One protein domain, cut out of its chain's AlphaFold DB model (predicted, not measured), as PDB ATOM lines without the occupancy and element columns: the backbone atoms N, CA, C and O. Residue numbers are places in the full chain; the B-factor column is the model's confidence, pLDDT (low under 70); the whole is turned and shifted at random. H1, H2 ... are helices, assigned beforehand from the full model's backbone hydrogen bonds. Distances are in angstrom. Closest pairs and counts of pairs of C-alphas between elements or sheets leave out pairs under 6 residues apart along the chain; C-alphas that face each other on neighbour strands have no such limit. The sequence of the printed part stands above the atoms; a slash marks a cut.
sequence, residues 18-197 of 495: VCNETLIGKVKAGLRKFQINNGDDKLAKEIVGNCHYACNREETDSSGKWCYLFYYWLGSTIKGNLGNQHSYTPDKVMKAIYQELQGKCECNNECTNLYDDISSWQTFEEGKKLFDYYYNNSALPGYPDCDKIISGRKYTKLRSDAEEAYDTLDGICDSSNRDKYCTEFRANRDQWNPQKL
ATOM      1  N   VAL A  18     -51.302  16.941   1.648       62.94
ATOM      2  CA  VAL A  18     -50.882  18.308   2.015       62.94
ATOM      3  C   VAL A  18     -50.298  19.112   0.844       62.94
ATOM      4  O   VAL A  18     -49.997  20.294   1.007       62.94
ATOM      5  N   CYS A  19     -50.151  18.481  -0.321       64.88
ATOM      6  CA  CYS A  19     -49.702  19.060  -1.583       64.88
ATOM      7  C   CYS A  19     -50.799  19.034  -2.663       64.88
ATOM      8  O   CYS A  19     -50.565  19.482  -3.784       64.88
ATOM      9  N   ASN A  20     -52.019  18.578  -2.336       78.06
ATOM     10  CA  ASN A  20     -53.179  18.692  -3.218       78.06
ATOM     11  C   ASN A  20     -53.700  20.137  -3.205       78.06
ATOM     12  O   ASN A  20     -54.680  20.463  -2.533       78.06
ATOM     13  N   GLU A  21     -53.029  21.012  -3.955       81.62
ATOM     14  CA  GLU A  21     -53.325  22.452  -4.013       81.62
ATOM     15  C   GLU A  21     -54.784  22.739  -4.420       81.62
ATOM     16  O   GLU A  21     -55.380  23.715  -3.967       81.62
ATOM     17  N   THR A  22     -55.409  21.853  -5.205       85.56
ATOM     18  CA  THR A  22     -56.831  21.981  -5.564       85.56
ATOM     19  C   THR A  22     -57.740  21.774  -4.352       85.56
ATOM     20  O   THR A  22     -58.658  22.562  -4.125       85.56
ATOM     21  N   LEU A  23     -57.512  20.715  -3.571       85.81
ATOM     22  CA  LEU A  23     -58.299  20.424  -2.372       85.81
ATOM     23  C   LEU A  23     -58.022  21.442  -1.258       85.81
ATOM     24  O   LEU A  23     -58.956  21.926  -0.627       85.81
ATOM     25  N   ILE A  24     -56.759  21.835  -1.078       87.44
ATOM     26  CA  ILE A  24     -56.359  22.892  -0.141       87.44
ATOM     27  C   ILE A  24     -57.055  24.204  -0.497       87.44
ATOM     28  O   ILE A  24     -57.652  24.830   0.375       87.44
ATOM     29  N   GLY A  25     -57.054  24.595  -1.776       89.06
ATOM     30  CA  GLY A  25     -57.745  25.796  -2.246       89.06
ATOM     31  C   GLY A  25     -59.250  25.774  -1.959       89.06
ATOM     32  O   GLY A  25     -59.817  26.797  -1.573       89.06
ATOM     33  N   LYS A  26     -59.893  24.606  -2.070       90.44
ATOM     34  CA  LYS A  26     -61.309  24.419  -1.717       90.44
ATOM     35  C   LYS A  26     -61.567  24.538  -0.220       90.44
ATOM     36  O   LYS A  26     -62.427  25.316   0.181       90.44
ATOM     37  N   VAL A  27     -60.795  23.833   0.607       91.62
ATOM     38  CA  VAL A  27     -60.908  23.919   2.073       91.62
ATOM     39  C   VAL A  27     -60.661  25.353   2.538       91.62
ATOM     40  O   VAL A  27     -61.426  25.879   3.341       91.62
ATOM     41  N   LYS A  28     -59.664  26.030   1.962       92.06
ATOM     42  CA  LYS A  28     -59.395  27.452   2.191       92.06
ATOM     43  C   LYS A  28     -60.592  28.329   1.823       92.06
ATOM     44  O   LYS A  28     -60.981  29.195   2.603       92.06
ATOM     45  N   ALA A  29     -61.213  28.106   0.665       90.88
ATOM     46  CA  ALA A  29     -62.432  28.814   0.281       90.88
ATOM     47  C   ALA A  29     -63.591  28.538   1.259       90.88
ATOM     48  O   ALA A  29     -64.330  29.460   1.597       90.88
ATOM     49  N   GLY A  30     -63.713  27.305   1.758       91.75
ATOM     50  CA  GLY A  30     -64.649  26.919   2.812       91.75
ATOM     51  C   GLY A  30     -64.428  27.693   4.113       91.75
ATOM     52  O   GLY A  30     -65.372  28.277   4.635       91.75
ATOM     53  N   LEU A  31     -63.182  27.778   4.589       91.56
ATOM     54  CA  LEU A  31     -62.798  28.544   5.785       91.56
ATOM     55  C   LEU A  31     -63.145  30.036   5.652       91.56
ATOM     56  O   LEU A  31     -63.721  30.635   6.564       91.56
ATOM     57  N   ARG A  32     -62.875  30.627   4.482       91.25
ATOM     58  CA  ARG A  32     -63.156  32.043   4.195       91.25
ATOM     59  C   ARG A  32     -64.641  32.399   4.238       91.25
ATOM     60  O   ARG A  32     -64.965  33.537   4.575       91.25
ATOM     61  N   LYS A  33     -65.554  31.450   3.972       91.25
ATOM     62  CA  LYS A  33     -67.013  31.660   4.136       91.25
ATOM     63  C   LYS A  33     -67.385  32.033   5.579       91.25
ATOM     64  O   LYS A  33     -68.403  32.684   5.792       91.25
ATOM     65  N   PHE A  34     -66.543  31.668   6.545       90.50
ATOM     66  CA  PHE A  34     -66.715  31.944   7.973       90.50
ATOM     67  C   PHE A  34     -65.690  32.946   8.506       90.50
ATOM     68  O   PHE A  34     -65.432  32.983   9.702       90.50
ATOM     69  N   GLN A  35     -65.091  33.752   7.620       88.12
ATOM     70  CA  GLN A  35     -64.138  34.812   7.973       88.12
ATOM     71  C   GLN A  35     -62.851  34.312   8.659       88.12
ATOM     72  O   GLN A  35     -62.089  35.103   9.215       88.12
ATOM     73  N   ILE A  36     -62.551  33.013   8.555       86.44
ATOM     74  CA  ILE A  36     -61.284  32.431   9.002       86.44
ATOM     75  C   ILE A  36     -60.237  32.715   7.919       86.44
ATOM     76  O   ILE A  36     -60.022  31.913   7.013       86.44
ATOM     77  N   ASN A  37     -59.641  33.909   7.983       81.12
ATOM     78  CA  ASN A  37     -58.729  34.427   6.954       81.12
ATOM     79  C   ASN A  37     -57.252  34.395   7.382       81.12
ATOM     80  O   ASN A  37     -56.360  34.255   6.548       81.12
ATOM     81  N   ASN A  38     -56.967  34.540   8.679       75.25
ATOM     82  CA  ASN A  38     -55.594  34.618   9.177       75.25
ATOM     83  C   ASN A  38     -54.958  33.226   9.228       75.25
ATOM     84  O   ASN A  38     -55.389  32.375   9.998       75.25
ATOM     85  N   GLY A  39     -53.914  33.000   8.426       71.81
ATOM     86  CA  GLY A  39     -53.229  31.703   8.377       71.81
ATOM     87  C   GLY A  39     -54.069  30.585   7.747       71.81
ATOM     88  O   GLY A  39     -53.752  29.412   7.940       71.81
ATOM     89  N   ASP A  40     -55.105  30.945   6.985       79.56
ATOM     90  CA  ASP A  40     -56.033  30.030   6.314       79.56
ATOM     91  C   ASP A  40     -55.328  29.042   5.370       79.56
ATOM     92  O   ASP A  40     -55.719  27.882   5.298       79.56
ATOM     93  N   ASP A  41     -54.237  29.456   4.719       81.19
ATOM     94  CA  ASP A  41     -53.366  28.587   3.919       81.19
ATOM     95  C   ASP A  41     -52.747  27.457   4.741       81.19
ATOM     96  O   ASP A  41     -52.738  26.296   4.327       81.19
ATOM     97  N   LYS A  42     -52.219  27.795   5.920       85.06
ATOM     98  CA  LYS A  42     -51.599  26.820   6.815       85.06
ATOM     99  C   LYS A  42     -52.666  25.894   7.391       85.06
ATOM    100  O   LYS A  42     -52.505  24.679   7.344       85.06
ATOM    101  N   LEU A  43     -53.772  26.465   7.861       86.25
ATOM    102  CA  LEU A  43     -54.877  25.710   8.438       86.25
ATOM    103  C   LEU A  43     -55.521  24.763   7.413       86.25
ATOM    104  O   LEU A  43     -55.770  23.606   7.728       86.25
ATOM    105  N   ALA A  44     -55.735  25.201   6.170       88.88
ATOM    106  CA  ALA A  44     -56.265  24.342   5.113       88.88
ATOM    107  C   ALA A  44     -55.334  23.153   4.818       88.88
ATOM    108  O   ALA A  44     -55.809  22.026   4.675       88.88
ATOM    109  N   LYS A  45     -54.012  23.378   4.793       86.19
ATOM    110  CA  LYS A  45     -53.016  22.302   4.654       86.19
ATOM    111  C   LYS A  45     -53.082  21.307   5.811       86.19
ATOM    112  O   LYS A  45     -53.077  20.104   5.568       86.19
ATOM    113  N   GLU A  46     -53.184  21.796   7.047       85.31
ATOM    114  CA  GLU A  46     -53.331  20.951   8.237       85.31
ATOM    115  C   GLU A  46     -54.628  20.131   8.191       85.31
ATOM    116  O   GLU A  46     -54.597  18.924   8.416       85.31
ATOM    117  N   ILE A  47     -55.758  20.747   7.830       88.44
ATOM    118  CA  ILE A  47     -57.056  20.063   7.715       88.44
ATOM    119  C   ILE A  47     -56.990  18.937   6.682       88.44
ATOM    120  O   ILE A  47     -57.376  17.811   6.991       88.44
ATOM    121  N   VAL A  48     -56.475  19.209   5.478       86.31
ATOM    122  CA  VAL A  48     -56.365  18.194   4.417       86.31
ATOM    123  C   VAL A  48     -55.416  17.064   4.826       86.31
ATOM    124  O   VAL A  48     -55.734  15.889   4.633       86.31
ATOM    125  N   GLY A  49     -54.274  17.399   5.432       82.12
ATOM    126  CA  GLY A  49     -53.307  16.415   5.916       82.12
ATOM    127  C   GLY A  49     -53.879  15.504   6.999       82.12
ATOM    128  O   GLY A  49     -53.770  14.283   6.898       82.12
ATOM    129  N   ASN A  50     -54.533  16.087   8.003       83.19
ATOM    130  CA  ASN A  50     -55.112  15.347   9.122       83.19
ATOM    131  C   ASN A  50     -56.330  14.523   8.702       83.19
ATOM    132  O   ASN A  50     -56.484  13.400   9.178       83.19
ATOM    133  N   CYS A  51     -57.137  15.031   7.763       83.50
ATOM    134  CA  CYS A  51     -58.235  14.276   7.166       83.50
ATOM    135  C   CYS A  51     -57.697  13.029   6.460       83.50
ATOM    136  O   CYS A  51     -58.101  11.915   6.779       83.50
ATOM    137  N   HIS A  52     -56.707  13.184   5.575       79.62
ATOM    138  CA  HIS A  52     -56.119  12.036   4.890       79.62
ATOM    139  C   HIS A  52     -55.430  11.058   5.850       79.62
ATOM    140  O   HIS A  52     -55.497   9.848   5.642       79.62
ATOM    141  N   TYR A  53     -54.770  11.559   6.898       77.50
ATOM    142  CA  TYR A  53     -54.143  10.713   7.910       77.50
ATOM    143  C   TYR A  53     -55.178   9.865   8.659       77.50
ATOM    144  O   TYR A  53     -54.969   8.663   8.819       77.50
ATOM    145  N   ALA A  54     -56.293  10.468   9.081       77.69
ATOM    146  CA  ALA A  54     -57.383   9.750   9.732       77.69
ATOM    147  C   ALA A  54     -58.038   8.726   8.789       77.69
ATOM    148  O   ALA A  54     -58.273   7.592   9.187       77.69
ATOM    149  N   CYS A  55     -58.242   9.102   7.524       75.25
ATOM    150  CA  CYS A  55     -58.870   8.281   6.487       75.25
ATOM    151  C   CYS A  55     -58.087   7.025   6.064       75.25
ATOM    152  O   CYS A  55     -58.679   6.129   5.467       75.25
ATOM    153  N   ASN A  56     -56.771   6.977   6.297       70.50
ATOM    154  CA  ASN A  56     -55.877   5.925   5.783       70.50
ATOM    155  C   ASN A  56     -55.186   5.115   6.886       70.50
ATOM    156  O   ASN A  56     -54.143   4.497   6.653       70.50
ATOM    157  N   ARG A  57     -55.711   5.163   8.111       65.81
ATOM    158  CA  ARG A  57     -55.289   4.280   9.197       65.81
ATOM    159  C   ARG A  57     -56.125   3.002   9.130       65.81
ATOM    160  O   ARG A  57     -57.346   3.079   9.207       65.81
ATOM    161  N   GLU A  58     -55.468   1.851   8.987       53.06
ATOM    162  CA  GLU A  58     -56.137   0.552   9.117       53.06
ATOM    163  C   GLU A  58     -56.705   0.406  10.533       53.06
ATOM    164  O   GLU A  58     -56.033   0.693  11.531       53.06
ATOM    165  N   GLU A  59     -57.970   0.008  10.605       54.22
ATOM    166  CA  GLU A  59     -58.677  -0.247  11.851       54.22
ATOM    167  C   GLU A  59     -58.470  -1.708  12.250       54.22
ATOM    168  O   GLU A  59     -58.906  -2.612  11.546       54.22
ATOM    169  N   THR A  60     -57.814  -1.954  13.388       45.31
ATOM    170  CA  THR A  60     -57.823  -3.285  14.020       45.31
ATOM    171  C   THR A  60     -59.117  -3.544  14.800       45.31
ATOM    172  O   THR A  60     -59.411  -4.696  15.098       45.31
ATOM    173  N   ASP A  61     -59.907  -2.495  15.072       41.53
ATOM    174  CA  ASP A  61     -61.207  -2.562  15.747       41.53
ATOM    175  C   ASP A  61     -62.246  -1.746  14.968       41.53
ATOM    176  O   ASP A  61     -61.969  -0.613  14.584       41.53
ATOM    177  N   SER A  62     -63.464  -2.273  14.845       39.69
ATOM    178  CA  SER A  62     -64.610  -1.780  14.058       39.69
ATOM    179  C   SER A  62     -65.238  -0.446  14.517       39.69
ATOM    180  O   SER A  62     -66.462  -0.343  14.591       39.69
ATOM    181  N   SER A  63     -64.451   0.552  14.919       44.84
ATOM    182  CA  SER A  63     -64.951   1.696  15.703       44.84
ATOM    183  C   SER A  63     -64.600   3.089  15.179       44.84
ATOM    184  O   SER A  63     -64.891   4.059  15.875       44.84
ATOM    185  N   GLY A  64     -64.004   3.267  13.993       57.12
ATOM    186  CA  GLY A  64     -63.901   4.620  13.418       57.12
ATOM    187  C   GLY A  64     -63.044   5.606  14.226       57.12
ATOM    188  O   GLY A  64     -63.127   6.815  13.996       57.12
ATOM    189  N   LYS A  65     -62.245   5.136  15.206       74.25
ATOM    190  CA  LYS A  65     -61.589   5.962  16.248       74.25
ATOM    191  C   LYS A  65     -60.827   7.159  15.664       74.25
ATOM    192  O   LYS A  65     -60.851   8.251  16.228       74.25
ATOM    193  N   TRP A  66     -60.188   6.977  14.507       79.00
ATOM    194  CA  TRP A  66     -59.441   8.030  13.813       79.00
ATOM    195  C   TRP A  66     -60.333   9.127  13.224       79.00
ATOM    196  O   TRP A  66     -59.959  10.300  13.284       79.00
ATOM    197  N   CYS A  67     -61.519   8.783  12.718       83.69
ATOM    198  CA  CYS A  67     -62.489   9.758  12.228       83.69
ATOM    199  C   CYS A  67     -63.110  10.561  13.383       83.69
ATOM    200  O   CYS A  67     -63.256  11.774  13.256       83.69
ATOM    201  N   TYR A  68     -63.383   9.936  14.538       84.81
ATOM    202  CA  TYR A  68     -63.823  10.652  15.747       84.81
ATOM    203  C   TYR A  68     -62.758  11.628  16.257       84.81
ATOM    204  O   TYR A  68     -63.046  12.799  16.516       84.81
ATOM    205  N   LEU A  69     -61.503  11.180  16.325       85.38
ATOM    206  CA  LEU A  69     -60.372  12.038  16.674       85.38
ATOM    207  C   LEU A  69     -60.253  13.231  15.717       85.38
ATOM    208  O   LEU A  69     -60.034  14.359  16.167       85.38
ATOM    209  N   PHE A  70     -60.382  12.997  14.409       87.50
ATOM    210  CA  PHE A  70     -60.346  14.062  13.408       87.50
ATOM    211  C   PHE A  70     -61.527  15.023  13.561       87.50
ATOM    212  O   PHE A  70     -61.309  16.232  13.564       87.50
ATOM    213  N   TYR A  71     -62.747  14.515  13.754       90.38
ATOM    214  CA  TYR A  71     -63.950  15.319  13.970       90.38
ATOM    215  C   TYR A  71     -63.782  16.293  15.141       90.38
ATOM    216  O   TYR A  71     -63.950  17.504  14.969       90.38
ATOM    217  N   TYR A  72     -63.375  15.790  16.310       90.94
ATOM    218  CA  TYR A  72     -63.198  16.633  17.489       90.94
ATOM    219  C   TYR A  72     -62.007  17.584  17.363       90.94
ATOM    220  O   TYR A  72     -62.090  18.738  17.790       90.94
ATOM    221  N   TRP A  73     -60.908  17.152  16.737       91.94
ATOM    222  CA  TRP A  73     -59.784  18.042  16.457       91.94
ATOM    223  C   TRP A  73     -60.173  19.180  15.511       91.94
ATOM    224  O   TRP A  73     -59.858  20.338  15.793       91.94
ATOM    225  N   LEU A  74     -60.861  18.864  14.414       91.69
ATOM    226  CA  LEU A  74     -61.285  19.829  13.410       91.69
ATOM    227  C   LEU A  74     -62.208  20.872  14.045       91.69
ATOM    228  O   LEU A  74     -61.934  22.067  13.936       91.69
ATOM    229  N   GLY A  75     -63.232  20.433  14.781       91.81
ATOM    230  CA  GLY A  75     -64.174  21.345  15.427       91.81
ATOM    231  C   GLY A  75     -63.523  22.230  16.493       91.81
ATOM    232  O   GLY A  75     -63.744  23.438  16.478       91.81
ATOM    233  N   SER A  76     -62.639  21.694  17.348       90.56
ATOM    234  CA  SER A  76     -61.883  22.522  18.304       90.56
ATOM    235  C   SER A  76     -60.959  23.526  17.610       90.56
ATOM    236  O   SER A  76     -60.836  24.666  18.059       90.56
ATOM    237  N   THR A  77     -60.317  23.120  16.512       90.25
ATOM    238  CA  THR A  77     -59.405  23.983  15.750       90.25
ATOM    239  C   THR A  77     -60.167  25.125  15.088       90.25
ATOM    240  O   THR A  77     -59.773  26.283  15.217       90.25
ATOM    241  N   ILE A  78     -61.288  24.830  14.431       90.06
ATOM    242  CA  ILE A  78     -62.169  25.837  13.832       90.06
ATOM    243  C   ILE A  78     -62.701  26.784  14.902       90.06
ATOM    244  O   ILE A  78     -62.585  27.996  14.739       90.06
ATOM    245  N   LYS A  79     -63.231  26.254  16.014       89.12
ATOM    246  CA  LYS A  79     -63.771  27.071  17.107       89.12
ATOM    247  C   LYS A  79     -62.731  28.067  17.626       89.12
ATOM    248  O   LYS A  79     -63.032  29.250  17.756       89.12
ATOM    249  N   GLY A  80     -61.494  27.613  17.844       87.88
ATOM    250  CA  GLY A  80     -60.392  28.480  18.265       87.88
ATOM    251  C   GLY A  80     -60.058  29.594  17.265       87.88
ATOM    252  O   GLY A  80     -59.643  30.674  17.675       87.88
ATOM    253  N   ASN A  81     -60.281  29.364  15.967       86.94
ATOM    254  CA  ASN A  81     -60.045  30.350  14.908       86.94
ATOM    255  C   ASN A  81     -61.246  31.279  14.638       86.94
ATOM    256  O   ASN A  81     -61.046  32.366  14.102       86.94
ATOM    257  N   LEU A  82     -62.469  30.896  15.019       85.50
ATOM    258  CA  LEU A  82     -63.657  31.763  14.944       85.50
ATOM    259  C   LEU A  82     -63.629  32.890  15.997       85.50
ATOM    260  O   LEU A  82     -64.282  33.923  15.828       85.50
ATOM    261  N   GLY A  83     -62.871  32.716  17.085       71.38
ATOM    262  CA  GLY A  83     -62.773  33.697  18.168       71.38
ATOM    263  C   GLY A  83     -64.145  34.034  18.765       71.38
ATOM    264  O   GLY A  83     -64.949  33.146  19.033       71.38
ATOM    265  N   ASN A  84     -64.437  35.328  18.942       66.69
ATOM    266  CA  ASN A  84     -65.705  35.801  19.515       66.69
ATOM    267  C   ASN A  84     -66.867  35.889  18.502       66.69
ATOM    268  O   ASN A  84     -67.921  36.440  18.833       66.69
ATOM    269  N   GLN A  85     -66.714  35.374  17.277       63.78
ATOM    270  CA  GLN A  85     -67.790  35.340  16.282       63.78
ATOM    271  C   GLN A  85     -68.778  34.194  16.575       63.78
ATOM    272  O   GLN A  85     -68.907  33.235  15.820       63.78
ATOM    273  N   HIS A  86     -69.516  34.315  17.681       59.84
ATOM    274  CA  HIS A  86     -70.461  33.312  18.200       59.84
ATOM    275  C   HIS A  86     -71.719  33.099  17.331       59.84
ATOM    276  O   HIS A  86     -72.617  32.362  17.723       59.84
ATOM    277  N   SER A  87     -71.820  33.734  16.158       74.56
ATOM    278  CA  SER A  87     -72.988  33.589  15.279       74.56
ATOM    279  C   SER A  87     -72.997  32.276  14.488       74.56
ATOM    280  O   SER A  87     -74.045  31.907  13.950       74.56
ATOM    281  N   TYR A  88     -71.855  31.598  14.357       87.56
ATOM    282  CA  TYR A  88     -71.755  30.360  13.592       87.56
ATOM    283  C   TYR A  88     -71.819  29.148  14.512       87.56
ATOM    284  O   TYR A  88     -71.074  29.057  15.484       87.56
ATOM    285  N   THR A  89     -72.700  28.212  14.184       90.81
ATOM    286  CA  THR A  89     -72.928  26.965  14.915       90.81
ATOM    287  C   THR A  89     -72.087  25.820  14.322       90.81
ATOM    288  O   THR A  89     -71.711  25.900  13.143       90.81
ATOM    289  N   PRO A  90     -71.741  24.777  15.106       91.75
ATOM    290  CA  PRO A  90     -70.868  23.694  14.646       91.75
ATOM    291  C   PRO A  90     -71.391  23.003  13.383       91.75
ATOM    292  O   PRO A  90     -70.624  22.834  12.435       91.75
ATOM    293  N   ASP A  91     -72.686  22.679  13.334       92.81
ATOM    294  CA  ASP A  91     -73.375  22.081  12.184       92.81
ATOM    295  C   ASP A  91     -73.093  22.841  10.883       92.81
ATOM    296  O   ASP A  91     -72.756  22.232   9.871       92.81
ATOM    297  N   LYS A  92     -73.125  24.178  10.899       92.69
ATOM    298  CA  LYS A  92     -72.895  24.996   9.699       92.69
ATOM    299  C   LYS A  92     -71.439  24.973   9.256       92.69
ATOM    300  O   LYS A  92     -71.156  24.769   8.073       92.69
ATOM    301  N   VAL A  93     -70.517  25.212  10.189       92.44
ATOM    302  CA  VAL A  93     -69.095  25.390   9.853       92.44
ATOM    303  C   VAL A  93     -68.445  24.057   9.507       92.44
ATOM    304  O   VAL A  93     -67.777  23.942   8.479       92.44
ATOM    305  N   MET A  94     -68.693  23.031  10.322       92.75
ATOM    306  CA  MET A  94     -68.165  21.687  10.098       92.75
ATOM    307  C   MET A  94     -68.698  21.124   8.784       92.75
ATOM    308  O   MET A  94     -67.907  20.679   7.954       92.75
ATOM    309  N   LYS A  95     -70.011  21.215   8.531       91.56
ATOM    310  CA  LYS A  95     -70.620  20.707   7.292       91.56
ATOM    311  C   LYS A  95     -70.031  21.354   6.049       91.56
ATOM    312  O   LYS A  95     -69.730  20.639   5.100       91.56
ATOM    313  N   ALA A  96     -69.821  22.666   6.055       91.69
ATOM    314  CA  ALA A  96     -69.216  23.352   4.921       91.69
ATOM    315  C   ALA A  96     -67.785  22.873   4.642       91.69
ATOM    316  O   ALA A  96     -67.428  22.684   3.485       91.69
ATOM    317  N   ILE A  97     -66.972  22.629   5.673       91.88
ATOM    318  CA  ILE A  97     -65.601  22.128   5.486       91.88
ATOM    319  C   ILE A  97     -65.613  20.665   5.037       91.88
ATOM    320  O   ILE A  97     -64.923  20.320   4.081       91.88
ATOM    321  N   TYR A  98     -66.440  19.817   5.654       89.94
ATOM    322  CA  TYR A  98     -66.603  18.427   5.228       89.94
ATOM    323  C   TYR A  98     -67.126  18.310   3.792       89.94
ATOM    324  O   TYR A  98     -66.680  17.425   3.074       89.94
ATOM    325  N   GLN A  99     -67.996  19.210   3.325       89.00
ATOM    326  CA  GLN A  99     -68.434  19.250   1.923       89.00
ATOM    327  C   GLN A  99     -67.281  19.514   0.948       89.00
ATOM    328  O   GLN A  99     -67.253  18.932  -0.133       89.00
ATOM    329  N   GLU A 100     -66.314  20.359   1.317       89.00
ATOM    330  CA  GLU A 100     -65.124  20.578   0.485       89.00
ATOM    331  C   GLU A 100     -64.177  19.361   0.506       89.00
ATOM    332  O   GLU A 100     -63.451  19.137  -0.466       89.00
ATOM    333  N   LEU A 101     -64.209  18.565   1.586       84.88
ATOM    334  CA  LEU A 101     -63.433  17.329   1.759       84.88
ATOM    335  C   LEU A 101     -64.075  16.097   1.079       84.88
ATOM    336  O   LEU A 101     -63.356  15.191   0.646       84.88
ATOM    337  N   GLN A 102     -65.409  16.052   0.971       69.38
ATOM    338  CA  GLN A 102     -66.177  14.906   0.468       69.38
ATOM    339  C   GLN A 102     -65.789  14.513  -0.970       69.38
ATOM    340  O   GLN A 102     -65.714  15.346  -1.875       69.38
ATOM    341  N   GLY A 103     -65.545  13.212  -1.177       59.03
ATOM    342  CA  GLY A 103     -65.236  12.612  -2.483       59.03
ATOM    343  C   GLY A 103     -63.836  12.904  -3.040       59.03
ATOM    344  O   GLY A 103     -63.595  12.628  -4.214       59.03
ATOM    345  N   LYS A 104     -62.927  13.502  -2.251       58.03
ATOM    346  CA  LYS A 104     -61.586  13.919  -2.721       58.03
ATOM    347  C   LYS A 104     -60.416  13.556  -1.816       58.03
ATOM    348  O   LYS A 104     -59.275  13.587  -2.274       58.03
ATOM    349  N   CYS A 105     -60.665  13.206  -0.561       56.22
ATOM    350  CA  CYS A 105     -59.737  12.342   0.149       56.22
ATOM    351  C   CYS A 105     -59.977  10.940  -0.409       56.22
ATOM    352  O   CYS A 105     -60.973  10.333  -0.050       56.22
ATOM    353  N   GLU A 106     -59.151  10.462  -1.341       53.72
ATOM    354  CA  GLU A 106     -59.154   9.049  -1.750       53.72
ATOM    355  C   GLU A 106     -58.986   8.208  -0.469       53.72
ATOM    356  O   GLU A 106     -57.922   8.241   0.155       53.72
ATOM    357  N   CYS A 107     -60.068   7.604   0.029       62.28
ATOM    358  CA  CYS A 107     -60.128   7.015   1.365       62.28
ATOM    359  C   CYS A 107     -60.831   5.658   1.356       62.28
ATOM    360  O   CYS A 107     -61.780   5.449   0.607       62.28
ATOM    361  N   ASN A 108     -60.372   4.759   2.232       56.34
ATOM    362  CA  ASN A 108     -60.930   3.413   2.387       56.34
ATOM    363  C   ASN A 108     -62.015   3.335   3.484       56.34
ATOM    364  O   ASN A 108     -62.840   2.430   3.440       56.34
ATOM    365  N   ASN A 109     -62.038   4.287   4.435       56.00
ATOM    366  CA  ASN A 109     -62.894   4.252   5.639       56.00
ATOM    367  C   ASN A 109     -63.922   5.405   5.736       56.00
ATOM    368  O   ASN A 109     -64.459   5.644   6.811       56.00
ATOM    369  N   GLU A 110     -64.161   6.162   4.654       64.12
ATOM    370  CA  GLU A 110     -65.183   7.230   4.568       64.12
ATOM    371  C   GLU A 110     -65.332   8.115   5.838       64.12
ATOM    372  O   GLU A 110     -66.419   8.204   6.405       64.12
ATOM    373  N   CYS A 111     -64.275   8.804   6.311       75.38
ATOM    374  CA  CYS A 111     -64.424   9.748   7.436       75.38
ATOM    375  C   CYS A 111     -65.399  10.886   7.075       75.38
ATOM    376  O   CYS A 111     -65.024  11.889   6.459       75.38
ATOM    377  N   THR A 112     -66.659  10.727   7.468       81.31
ATOM    378  CA  THR A 112     -67.739  11.687   7.242       81.31
ATOM    379  C   THR A 112     -67.907  12.629   8.432       81.31
ATOM    380  O   THR A 112     -67.296  12.471   9.491       81.31
ATOM    381  N   ASN A 113     -68.738  13.655   8.250       87.50
ATOM    382  CA  ASN A 113     -69.140  14.526   9.344       87.50
ATOM    383  C   ASN A 113     -70.061  13.751  10.304       87.50
ATOM    384  O   ASN A 113     -71.254  13.627  10.031       87.50
ATOM    385  N   LEU A 114     -69.489  13.213  11.387       87.62
ATOM    386  CA  LEU A 114     -70.159  12.289  12.316       87.62
ATOM    387  C   LEU A 114     -71.457  12.864  12.893       87.62
ATOM    388  O   LEU A 114     -72.505  12.223  12.848       87.62
ATOM    389  N   TYR A 115     -71.387  14.105  13.373       90.75
ATOM    390  CA  TYR A 115     -72.526  14.822  13.936       90.75
ATOM    391  C   TYR A 115     -72.683  16.162  13.219       90.75
ATOM    392  O   TYR A 115     -72.187  17.203  13.660       90.75
ATOM    393  N   ASP A 116     -73.309  16.100  12.047       91.19
ATOM    394  CA  ASP A 116     -73.517  17.228  11.137       91.19
ATOM    395  C   ASP A 116     -74.719  18.112  11.494       91.19
ATOM    396  O   ASP A 116     -74.985  19.082  10.783       91.19
ATOM    397  N   ASP A 117     -75.417  17.782  12.578       92.69
ATOM    398  CA  ASP A 117     -76.612  18.448  13.086       92.69
ATOM    399  C   ASP A 117     -76.432  19.052  14.489       92.69
ATOM    400  O   ASP A 117     -77.363  19.673  14.994       92.69
ATOM    401  N   ILE A 118     -75.235  18.970  15.097       92.44
ATOM    402  CA  ILE A 118     -74.969  19.629  16.387       92.44
ATOM    403  C   ILE A 118     -75.007  21.149  16.220       92.44
ATOM    404  O   ILE A 118     -74.062  21.778  15.734       92.44
ATOM    405  N   SER A 119     -76.077  21.753  16.720       89.44
ATOM    406  CA  SER A 119     -76.301  23.200  16.650       89.44
ATOM    407  C   SER A 119     -75.601  24.003  17.759       89.44
ATOM    408  O   SER A 119     -75.439  25.217  17.634       89.44
ATOM    409  N   SER A 120     -75.129  23.354  18.829       90.75
ATOM    410  CA  SER A 120     -74.516  24.014  19.990       90.75
ATOM    411  C   SER A 120     -73.039  23.663  20.163       90.75
ATOM    412  O   SER A 120     -72.659  22.494  20.261       90.75
ATOM    413  N   TRP A 121     -72.189  24.688  20.289       90.62
ATOM    414  CA  TRP A 121     -70.780  24.500  20.649       90.62
ATOM    415  C   TRP A 121     -70.598  23.896  22.041       90.62
ATOM    416  O   TRP A 121     -69.596  23.223  22.258       90.62
ATOM    417  N   GLN A 122     -71.552  24.107  22.952       92.44
ATOM    418  CA  GLN A 122     -71.519  23.493  24.276       92.44
ATOM    419  C   GLN A 122     -71.662  21.973  24.153       92.44
ATOM    420  O   GLN A 122     -70.808  21.242  24.638       92.44
ATOM    421  N   THR A 123     -72.660  21.490  23.403       93.19
ATOM    422  CA  THR A 123     -72.837  20.051  23.142       93.19
ATOM    423  C   THR A 123     -71.593  19.439  22.499       93.19
ATOM    424  O   THR A 123     -71.155  18.363  22.896       93.19
ATOM    425  N   PHE A 124     -70.985  20.140  21.535       94.25
ATOM    426  CA  PHE A 124     -69.742  19.697  20.902       94.25
ATOM    427  C   PHE A 124     -68.578  19.570  21.903       94.25
ATOM    428  O   PHE A 124     -67.857  18.573  21.885       94.25
ATOM    429  N   GLU A 125     -68.371  20.570  22.764       93.81
ATOM    430  CA  GLU A 125     -67.260  20.587  23.724       93.81
ATOM    431  C   GLU A 125     -67.421  19.562  24.837       93.81
ATOM    432  O   GLU A 125     -66.457  18.861  25.150       93.81
ATOM    433  N   GLU A 126     -68.620  19.441  25.401       94.81
ATOM    434  CA  GLU A 126     -68.890  18.424  26.415       94.81
ATOM    435  C   GLU A 126     -68.777  17.022  25.808       94.81
ATOM    436  O   GLU A 126     -68.114  16.147  26.369       94.81
ATOM    437  N   GLY A 127     -69.286  16.828  24.586       92.06
ATOM    438  CA  GLY A 127     -69.117  15.569  23.868       92.06
ATOM    439  C   GLY A 127     -67.653  15.223  23.609       92.06
ATOM    440  O   GLY A 127     -67.263  14.060  23.720       92.06
ATOM    441  N   LYS A 128     -66.813  16.229  23.343       92.94
ATOM    442  CA  LYS A 128     -65.367  16.046  23.201       92.94
ATOM    443  C   LYS A 128     -64.706  15.613  24.508       92.94
ATOM    444  O   LYS A 128     -63.875  14.712  24.469       92.94
ATOM    445  N   LYS A 129     -65.021  16.250  25.642       91.31
ATOM    446  CA  LYS A 129     -64.450  15.871  26.950       91.31
ATOM    447  C   LYS A 129     -64.771  14.413  27.273       91.31
ATOM    448  O   LYS A 129     -63.884  13.660  27.674       91.31
ATOM    449  N   LEU A 130     -66.017  14.013  27.020       90.25
ATOM    450  CA  LEU A 130     -66.474  12.650  27.226       90.25
ATOM    451  C   LEU A 130     -65.730  11.668  26.307       90.25
ATOM    452  O   LEU A 130     -65.155  10.688  26.781       90.25
ATOM    453  N   PHE A 131     -65.650  11.972  25.008       88.25
ATOM    454  CA  PHE A 131     -64.881  11.180  24.046       88.25
ATOM    455  C   PHE A 131     -63.400  11.052  24.429       88.25
ATOM    456  O   PHE A 131     -62.860   9.949  24.397       88.25
ATOM    457  N   ASP A 132     -62.743  12.151  24.809       83.88
ATOM    458  CA  ASP A 132     -61.330  12.154  25.194       83.88
ATOM    459  C   ASP A 132     -61.088  11.232  26.400       83.88
ATOM    460  O   ASP A 132     -60.111  10.484  26.412       83.88
ATOM    461  N   TYR A 133     -61.981  11.243  27.397       85.75
ATOM    462  CA  TYR A 133     -61.916  10.326  28.538       85.75
ATOM    463  C   TYR A 133     -62.052   8.866  28.106       85.75
ATOM    464  O   TYR A 133     -61.208   8.048  28.467       85.75
ATOM    465  N   TYR A 134     -63.043   8.540  27.271       81.75
ATOM    466  CA  TYR A 134     -63.232   7.182  26.750       81.75
ATOM    467  C   TYR A 134     -62.045   6.682  25.946       81.75
ATOM    468  O   TYR A 134     -61.542   5.579  26.177       81.75
ATOM    469  N   TYR A 135     -61.585   7.508  25.012       79.75
ATOM    470  CA  TYR A 135     -60.447   7.198  24.172       79.75
ATOM    471  C   TYR A 135     -59.211   6.930  25.035       79.75
ATOM    472  O   TYR A 135     -58.588   5.873  24.907       79.75
ATOM    473  N   ASN A 136     -58.907   7.831  25.975       79.19
ATOM    474  CA  ASN A 136     -57.763   7.685  26.869       79.19
ATOM    475  C   ASN A 136     -57.902   6.445  27.759       79.19
ATOM    476  O   ASN A 136     -56.971   5.651  27.808       79.19
ATOM    477  N   ASN A 137     -59.056   6.203  28.386       79.12
ATOM    478  CA  ASN A 137     -59.277   5.019  29.223       79.12
ATOM    479  C   ASN A 137     -59.157   3.707  28.453       79.12
ATOM    480  O   ASN A 137     -58.665   2.727  29.004       79.12
ATOM    481  N   SER A 138     -59.569   3.684  27.184       77.44
ATOM    482  CA  SER A 138     -59.401   2.505  26.332       77.44
ATOM    483  C   SER A 138     -57.936   2.247  25.964       77.44
ATOM    484  O   SER A 138     -57.540   1.099  25.781       77.44
ATOM    485  N   ALA A 139     -57.119   3.302  25.883       76.50
ATOM    486  CA  ALA A 139     -55.706   3.216  25.529       76.50
ATOM    487  C   ALA A 139     -54.797   2.975  26.751       76.50
ATOM    488  O   ALA A 139     -53.783   2.287  26.631       76.50
ATOM    489  N   LEU A 140     -55.164   3.513  27.921       73.31
ATOM    490  CA  LEU A 140     -54.370   3.523  29.157       73.31
ATOM    491  C   LEU A 140     -53.860   2.146  29.615       73.31
ATOM    492  O   LEU A 140     -52.685   2.073  29.966       73.31
ATOM    493  N   PRO A 141     -54.645   1.052  29.567       76.25
ATOM    494  CA  PRO A 141     -54.164  -0.279  29.944       76.25
ATOM    495  C   PRO A 141     -52.923  -0.758  29.182       76.25
ATOM    496  O   PRO A 141     -52.233  -1.654  29.658       76.25
ATOM    497  N   GLY A 142     -52.644  -0.187  28.003       67.00
ATOM    498  CA  GLY A 142     -51.449  -0.474  27.211       67.00
ATOM    499  C   GLY A 142     -50.203   0.333  27.594       67.00
ATOM    500  O   GLY A 142     -49.159   0.102  26.987       67.00
ATOM    501  N   TYR A 143     -50.287   1.265  28.552       61.81
ATOM    502  CA  TYR A 143     -49.174   2.133  28.949       61.81
ATOM    503  C   TYR A 143     -48.355   1.536  30.114       61.81
ATOM    504  O   TYR A 143     -48.942   1.168  31.133       61.81
ATOM    505  N   PRO A 144     -47.010   1.501  30.024       59.78
ATOM    506  CA  PRO A 144     -46.122   0.971  31.069       59.78
ATOM    507  C   PRO A 144     -46.274   1.619  32.455       59.78
ATOM    508  O   PRO A 144     -46.120   0.935  33.463       59.78
ATOM    509  N   ASP A 145     -46.604   2.912  32.504       76.56
ATOM    510  CA  ASP A 145     -46.792   3.704  33.731       76.56
ATOM    511  C   ASP A 145     -48.287   3.940  34.051       76.56
ATOM    512  O   ASP A 145     -48.638   4.888  34.756       76.56
ATOM    513  N   CYS A 146     -49.187   3.095  33.536       78.44
ATOM    514  CA  CYS A 146     -50.641   3.236  33.682       78.44
ATOM    515  C   CYS A 146     -51.083   3.523  35.134       78.44
ATOM    516  O   CYS A 146     -51.794   4.502  35.358       78.44
ATOM    517  N   ASP A 147     -50.571   2.795  36.134       81.56
ATOM    518  CA  ASP A 147     -50.912   3.018  37.553       81.56
ATOM    519  C   ASP A 147     -50.502   4.418  38.050       81.56
ATOM    520  O   ASP A 147     -51.212   5.099  38.800       81.56
ATOM    521  N   LYS A 148     -49.337   4.895  37.603       81.31
ATOM    522  CA  LYS A 148     -48.815   6.222  37.942       81.31
ATOM    523  C   LYS A 148     -49.585   7.334  37.230       81.31
ATOM    524  O   LYS A 148     -49.767   8.416  37.788       81.31
ATOM    525  N   ILE A 149     -50.043   7.081  36.004       76.94
ATOM    526  CA  ILE A 149     -50.884   8.015  35.253       76.94
ATOM    527  C   ILE A 149     -52.251   8.135  35.929       76.94
ATOM    528  O   ILE A 149     -52.679   9.259  36.189       76.94
ATOM    529  N   ILE A 150     -52.886   7.007  36.270       82.12
ATOM    530  CA  ILE A 150     -54.200   6.961  36.932       82.12
ATOM    531  C   ILE A 150     -54.153   7.655  38.299       82.12
ATOM    532  O   ILE A 150     -55.036   8.444  38.627       82.12
ATOM    533  N   SER A 151     -53.081   7.452  39.067       79.62
ATOM    534  CA  SER A 151     -52.869   8.144  40.351       79.62
ATOM    535  C   SER A 151     -52.466   9.625  40.220       79.62
ATOM    536  O   SER A 151     -52.346  10.342  41.217       79.62
ATOM    537  N   GLY A 152     -52.247  10.120  38.999       80.94
ATOM    538  CA  GLY A 152     -51.780  11.472  38.733       80.94
ATOM    539  C   GLY A 152     -52.900  12.512  38.650       80.94
ATOM    540  O   GLY A 152     -53.971  12.277  38.095       80.94
ATOM    541  N   ARG A 153     -52.595  13.754  39.063       76.88
ATOM    542  CA  ARG A 153     -53.533  14.899  38.994       76.88
ATOM    543  C   ARG A 153     -54.126  15.145  37.601       76.88
ATOM    544  O   ARG A 153     -55.237  15.653  37.498       76.88
ATOM    545  N   LYS A 154     -53.382  14.826  36.533       78.12
ATOM    546  CA  LYS A 154     -53.860  14.974  35.148       78.12
ATOM    547  C   LYS A 154     -55.020  14.017  34.852       78.12
ATOM    548  O   LYS A 154     -55.993  14.448  34.245       78.12
ATOM    549  N   TYR A 155     -54.931  12.764  35.301       82.88
ATOM    550  CA  TYR A 155     -55.995  11.778  35.118       82.88
ATOM    551  C   TYR A 155     -57.198  12.080  36.011       82.88
ATOM    552  O   TYR A 155     -58.324  12.076  35.526       82.88
ATOM    553  N   THR A 156     -56.966  12.456  37.276       84.88
ATOM    554  CA  THR A 156     -58.041  12.919  38.170       84.88
ATOM    555  C   THR A 156     -58.835  14.063  37.541       84.88
ATOM    556  O   THR A 156     -60.062  14.048  37.565       84.88
ATOM    557  N   LYS A 157     -58.141  15.029  36.923       84.94
ATOM    558  CA  LYS A 157     -58.795  16.120  36.202       84.94
ATOM    559  C   LYS A 157     -59.557  15.628  34.971       84.94
ATOM    560  O   LYS A 157     -60.705  16.003  34.810       84.94
ATOM    561  N   LEU A 158     -58.953  14.781  34.135       83.44
ATOM    562  CA  LEU A 158     -59.620  14.219  32.952       83.44
ATOM    563  C   LEU A 158     -60.930  13.502  33.322       83.44
ATOM    564  O   LEU A 158     -61.932  13.680  32.638       83.44
ATOM    565  N   ARG A 159     -60.921  12.718  34.409       88.75
ATOM    566  CA  ARG A 159     -62.112  12.042  34.936       88.75
ATOM    567  C   ARG A 159     -63.162  13.045  35.416       88.75
ATOM    568  O   ARG A 159     -64.307  12.948  34.997       88.75
ATOM    569  N   SER A 160     -62.764  14.017  36.236       91.44
ATOM    570  CA  SER A 160     -63.671  15.056  36.743       91.44
ATOM    571  C   SER A 160     -64.302  15.876  35.613       91.44
ATOM    572  O   SER A 160     -65.506  16.107  35.630       91.44
ATOM    573  N   ASP A 161     -63.508  16.282  34.617       89.50
ATOM    574  CA  ASP A 161     -63.982  17.041  33.455       89.50
ATOM    575  C   ASP A 161     -64.993  16.210  32.636       89.50
ATOM    576  O   ASP A 161     -65.932  16.764  32.067       89.50
ATOM    577  N   ALA A 162     -64.823  14.883  32.570       93.00
ATOM    578  CA  ALA A 162     -65.743  13.981  31.879       93.00
ATOM    579  C   ALA A 162     -67.030  13.707  32.669       93.00
ATOM    580  O   ALA A 162     -68.091  13.593  32.062       93.00
ATOM    581  N   GLU A 163     -66.955  13.612  33.999       94.69
ATOM    582  CA  GLU A 163     -68.127  13.494  34.877       94.69
ATOM    583  C   GLU A 163     -69.019  14.743  34.757       94.69
ATOM    584  O   GLU A 163     -70.212  14.618  34.495       94.69
ATOM    585  N   GLU A 164     -68.431  15.943  34.821       95.44
ATOM    586  CA  GLU A 164     -69.154  17.208  34.613       95.44
ATOM    587  C   GLU A 164     -69.743  17.311  33.196       95.44
ATOM    588  O   GLU A 164     -70.885  17.748  33.010       95.44
ATOM    589  N   ALA A 165     -68.981  16.877  32.189       95.56
ATOM    590  CA  ALA A 165     -69.447  16.848  30.810       95.56
ATOM    591  C   ALA A 165     -70.638  15.911  30.626       95.56
ATOM    592  O   ALA A 165     -71.600  16.268  29.948       95.56
ATOM    593  N   TYR A 166     -70.587  14.728  31.241       95.44
ATOM    594  CA  TYR A 166     -71.682  13.771  31.211       95.44
ATOM    595  C   TYR A 166     -72.947  14.372  31.826       95.44
ATOM    596  O   TYR A 166     -73.980  14.361  31.166       95.44
ATOM    597  N   ASP A 167     -72.865  14.954  33.026       95.12
ATOM    598  CA  ASP A 167     -74.023  15.561  33.698       95.12
ATOM    599  C   ASP A 167     -74.607  16.726  32.877       95.12
ATOM    600  O   ASP A 167     -75.824  16.885  32.757       95.12
ATOM    601  N   THR A 168     -73.741  17.516  32.238       95.31
ATOM    602  CA  THR A 168     -74.162  18.606  31.349       95.31
ATOM    603  C   THR A 168     -74.873  18.074  30.103       95.31
ATOM    604  O   THR A 168     -75.940  18.570  29.732       95.31
ATOM    605  N   LEU A 169     -74.312  17.051  29.455       94.56
ATOM    606  CA  LEU A 169     -74.925  16.394  28.300       94.56
ATOM    607  C   LEU A 169     -76.229  15.695  28.666       94.56
ATOM    608  O   LEU A 169     -77.154  15.703  27.862       94.56
ATOM    609  N   ASP A 170     -76.331  15.148  29.871       93.56
ATOM    610  CA  ASP A 170     -77.539  14.515  30.386       93.56
ATOM    611  C   ASP A 170     -78.720  15.492  30.439       93.56
ATOM    612  O   ASP A 170     -79.843  15.139  30.075       93.56
ATOM    613  N   GLY A 171     -78.442  16.745  30.813       92.00
ATOM    614  CA  GLY A 171     -79.408  17.837  30.762       92.00
ATOM    615  C   GLY A 171     -79.696  18.342  29.342       92.00
ATOM    616  O   GLY A 171     -80.849  18.605  29.009       92.00
ATOM    617  N   ILE A 172     -78.671  18.478  28.492       92.75
ATOM    618  CA  ILE A 172     -78.814  19.003  27.118       92.75
ATOM    619  C   ILE A 172     -79.522  18.008  26.187       92.75
ATOM    620  O   ILE A 172     -80.317  18.402  25.329       92.75
ATOM    621  N   CYS A 173     -79.212  16.721  26.313       92.12
ATOM    622  CA  CYS A 173     -79.683  15.652  25.439       92.12
ATOM    623  C   CYS A 173     -80.986  15.019  25.941       92.12
ATOM    624  O   CYS A 173     -81.155  13.794  25.898       92.12
ATOM    625  N   ASP A 174     -81.935  15.854  26.363       85.69
ATOM    626  CA  ASP A 174     -83.269  15.426  26.774       85.69
ATOM    627  C   ASP A 174     -84.058  14.748  25.631       85.69
ATOM    628  O   ASP A 174     -83.608  14.641  24.488       85.69
ATOM    629  N   SER A 175     -85.273  14.274  25.914       75.81
ATOM    630  CA  SER A 175     -86.109  13.597  24.909       75.81
ATOM    631  C   SER A 175     -86.514  14.472  23.712       75.81
ATOM    632  O   SER A 175     -87.022  13.946  22.720       75.81
ATOM    633  N   SER A 176     -86.347  15.793  23.801       79.88
ATOM    634  CA  SER A 176     -86.699  16.741  22.744       79.88
ATOM    635  C   SER A 176     -85.550  16.979  21.761       79.88
ATOM    636  O   SER A 176     -85.812  17.168  20.569       79.88
ATOM    637  N   ASN A 177     -84.295  16.886  22.213       84.25
ATOM    638  CA  ASN A 177     -83.123  17.048  21.359       84.25
ATOM    639  C   ASN A 177     -82.882  15.792  20.506       84.25
ATOM    640  O   ASN A 177     -82.493  14.737  21.012       84.25
ATOM    641  N   ARG A 178     -83.108  15.887  19.194       84.88
ATOM    642  CA  ARG A 178     -82.984  14.752  18.263       84.88
ATOM    643  C   ARG A 178     -81.699  14.758  17.444       84.88
ATOM    644  O   ARG A 178     -81.584  13.912  16.558       84.88
ATOM    645  N   ASP A 179     -80.756  15.645  17.752       91.12
ATOM    646  CA  ASP A 179     -79.468  15.685  17.061       91.12
ATOM    647  C   ASP A 179     -78.780  14.312  17.195       91.12
ATOM    648  O   ASP A 179     -78.938  13.613  18.210       91.12
ATOM    649  N   LYS A 180     -78.027  13.892  16.171       93.00
ATOM    650  CA  LYS A 180     -77.402  12.560  16.086       93.00
ATOM    651  C   LYS A 180     -76.598  12.222  17.334       93.00
ATOM    652  O   LYS A 180     -76.762  11.133  17.879       93.00
ATOM    653  N   TYR A 181     -75.813  13.183  17.829       91.94
ATOM    654  CA  TYR A 181     -75.032  13.019  19.056       91.94
ATOM    655  C   TYR A 181     -75.917  12.690  20.255       91.94
ATOM    656  O   TYR A 181     -75.667  11.719  20.960       91.94
ATOM    657  N   CYS A 182     -76.982  13.462  20.481       93.31
ATOM    658  CA  CYS A 182     -77.873  13.236  21.615       93.31
ATOM    659  C   CYS A 182     -78.658  11.924  21.487       93.31
ATOM    660  O   CYS A 182     -78.944  11.269  22.489       93.31
ATOM    661  N   THR A 183     -78.968  11.501  20.262       92.38
ATOM    662  CA  THR A 183     -79.560  10.185  20.002       92.38
ATOM    663  C   THR A 183     -78.604   9.052  20.379       92.38
ATOM    664  O   THR A 183     -79.015   8.128  21.081       92.38
ATOM    665  N   GLU A 184     -77.331   9.144  19.987       90.88
ATOM    666  CA  GLU A 184     -76.295   8.168  20.346       90.88
ATOM    667  C   GLU A 184     -75.983   8.180  21.852       90.88
ATOM    668  O   GLU A 184     -75.925   7.120  22.478       90.88
ATOM    669  N   PHE A 185     -75.876   9.367  22.456       91.44
ATOM    670  CA  PHE A 185     -75.650   9.552  23.889       91.44
ATOM    671  C   PHE A 185     -76.749   8.881  24.718       91.44
ATOM    672  O   PHE A 185     -76.456   8.092  25.614       91.44
ATOM    673  N   ARG A 186     -78.027   9.118  24.391       92.12
ATOM    674  CA  ARG A 186     -79.149   8.477  25.097       92.12
ATOM    675  C   ARG A 186     -79.157   6.961  24.932       92.12
ATOM    676  O   ARG A 186     -79.477   6.262  25.891       92.12
ATOM    677  N   ALA A 187     -78.814   6.456  23.747       90.69
ATOM    678  CA  ALA A 187     -78.737   5.017  23.498       90.69
ATOM    679  C   ALA A 187     -77.639   4.339  24.337       90.69
ATOM    680  O   ALA A 187     -77.783   3.177  24.709       90.69
ATOM    681  N   ASN A 188     -76.579   5.077  24.678       87.81
ATOM    682  CA  ASN A 188     -75.424   4.573  25.416       87.81
ATOM    683  C   ASN A 188     -75.297   5.152  26.833       87.81
ATOM    684  O   ASN A 188     -74.242   5.015  27.444       87.81
ATOM    685  N   ARG A 189     -76.356   5.756  27.386       87.44
ATOM    686  CA  ARG A 189     -76.335   6.552  28.631       87.44
ATOM    687  C   ARG A 189     -75.633   5.852  29.801       87.44
ATOM    688  O   ARG A 189     -74.805   6.450  30.474       87.44
ATOM    689  N   ASP A 190     -75.891   4.561  30.002       85.56
ATOM    690  CA  ASP A 190     -75.229   3.785  31.059       85.56
ATOM    691  C   ASP A 190     -73.761   3.460  30.754       85.56
ATOM    692  O   ASP A 190     -72.926   3.496  31.656       85.56
ATOM    693  N   GLN A 191     -73.441   3.152  29.495       85.25
ATOM    694  CA  GLN A 191     -72.080   2.820  29.057       85.25
ATOM    695  C   GLN A 191     -71.183   4.062  29.022       85.25
ATOM    696  O   GLN A 191     -69.976   3.972  29.238       85.25
ATOM    697  N   TRP A 192     -71.788   5.216  28.746       86.62
ATOM    698  CA  TRP A 192     -71.131   6.505  28.604       86.62
ATOM    699  C   TRP A 192     -71.108   7.316  29.900       86.62
ATOM    700  O   TRP A 192     -70.684   8.465  29.870       86.62
ATOM    701  N   ASN A 193     -71.506   6.735  31.036       90.00
ATOM    702  CA  ASN A 193     -71.443   7.393  32.335       90.00
ATOM    703  C   ASN A 193     -70.088   7.141  33.035       90.00
ATOM    704  O   ASN A 193     -69.856   6.026  33.516       90.00
ATOM    705  N   PRO A 194     -69.210   8.156  33.184       88.00
ATOM    706  CA  PRO A 194     -67.910   7.999  33.842       88.00
ATOM    707  C   PRO A 194     -67.998   7.597  35.318       88.00
ATOM    708  O   PRO A 194     -67.111   6.900  35.809       88.00
ATOM    709  N   GLN A 195     -69.080   7.964  36.012       85.94
ATOM    710  CA  GLN A 195     -69.305   7.624  37.422       85.94
ATOM    711  C   GLN A 195     -69.598   6.127  37.608       85.94
ATOM    712  O   GLN A 195     -69.321   5.568  38.667       85.94
ATOM    713  N   LYS A 196     -70.149   5.464  36.580       85.12
ATOM    714  CA  LYS A 196     -70.451   4.022  36.594       85.12
ATOM    715  C   LYS A 196     -69.291   3.160  36.102       85.12
ATOM    716  O   LYS A 196     -69.348   1.937  36.227       85.12
ATOM    717  N   LEU A 197     -68.256   3.770  35.528       79.81
ATOM    718  CA  LEU A 197     -67.159   3.030  34.926       79.81
ATOM    719  C   LEU A 197     -66.063   2.717  35.942       79.81
ATOM    720  O   LEU A 197     -65.637   3.602  36.689       79.81
TER     721      LEU A 197
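This is residues 18 to 197 of the 495 residues of the protein "KIR protein" of Plasmodium coatneyi (UniProt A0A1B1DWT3). Two antiparallel helix pairs, H1 with H4 and the hairpin H2 and H3, cross each other in one half of the model; in the other, H5 and H7 make a V with short H6 by its open end, H8 beside them, and H5 packs on H3. The printed part has 180 residues with eight named helices, H1 to H8 along the chain, and no named strand: all helix. It is compact, radius of gyration of the C-alphas 17.2 A, spanning 47 by 40 by 29 A.

Start at H1, residues 21 to 32, which touches H2, residues 40 to 55, at a steep tilt of 65 degrees; the C-alphas of Lys 28 and Ala 44 are closest, 5.3 A. H2 forms a hairpin with H3, residues 65 to 82, at a shallow tilt of 13 degrees, closest at C-alphas 54 and 66, 4.9 A. H4, residues 90 to 101, touches H1 with residues 96 to 101 alone, at a shallow tilt of 17 degrees, opposite ways; C-alphas 30 and 97 are closest, 5.6 A. The hub H3 touches H5, residues 121 to 142, with residues 72 to 76 alone, closest at C-alphas 72 and 128, 6.1 A. H5 touches H7, residues 153 to 172, at a steep tilt of 42 degrees, closest at C-alphas 126 and 165, 4.7 A. H6, residues 146 to 150, is close but not clearly touching H5, 5.9 A between C-alphas 140 and 146; H8, residues 180 to 187, is near H5. Each O i to N i+4 pair is within hydrogen-bond range except in H5, 16 of 18.

Find C-alpha 21 at (-53.325, 22.452, -4.013), where H1 begins. H3 spans 25.9 A, H5 32.3 A, H7 28.2 A. H8 ends at C-alpha 187, (-78.737, 5.017, 23.498).

The printed part has no cut. Look for the long link at residues 102 to 120; pLDDT is under 70 at 102 to 110 and 57 to 64, among others.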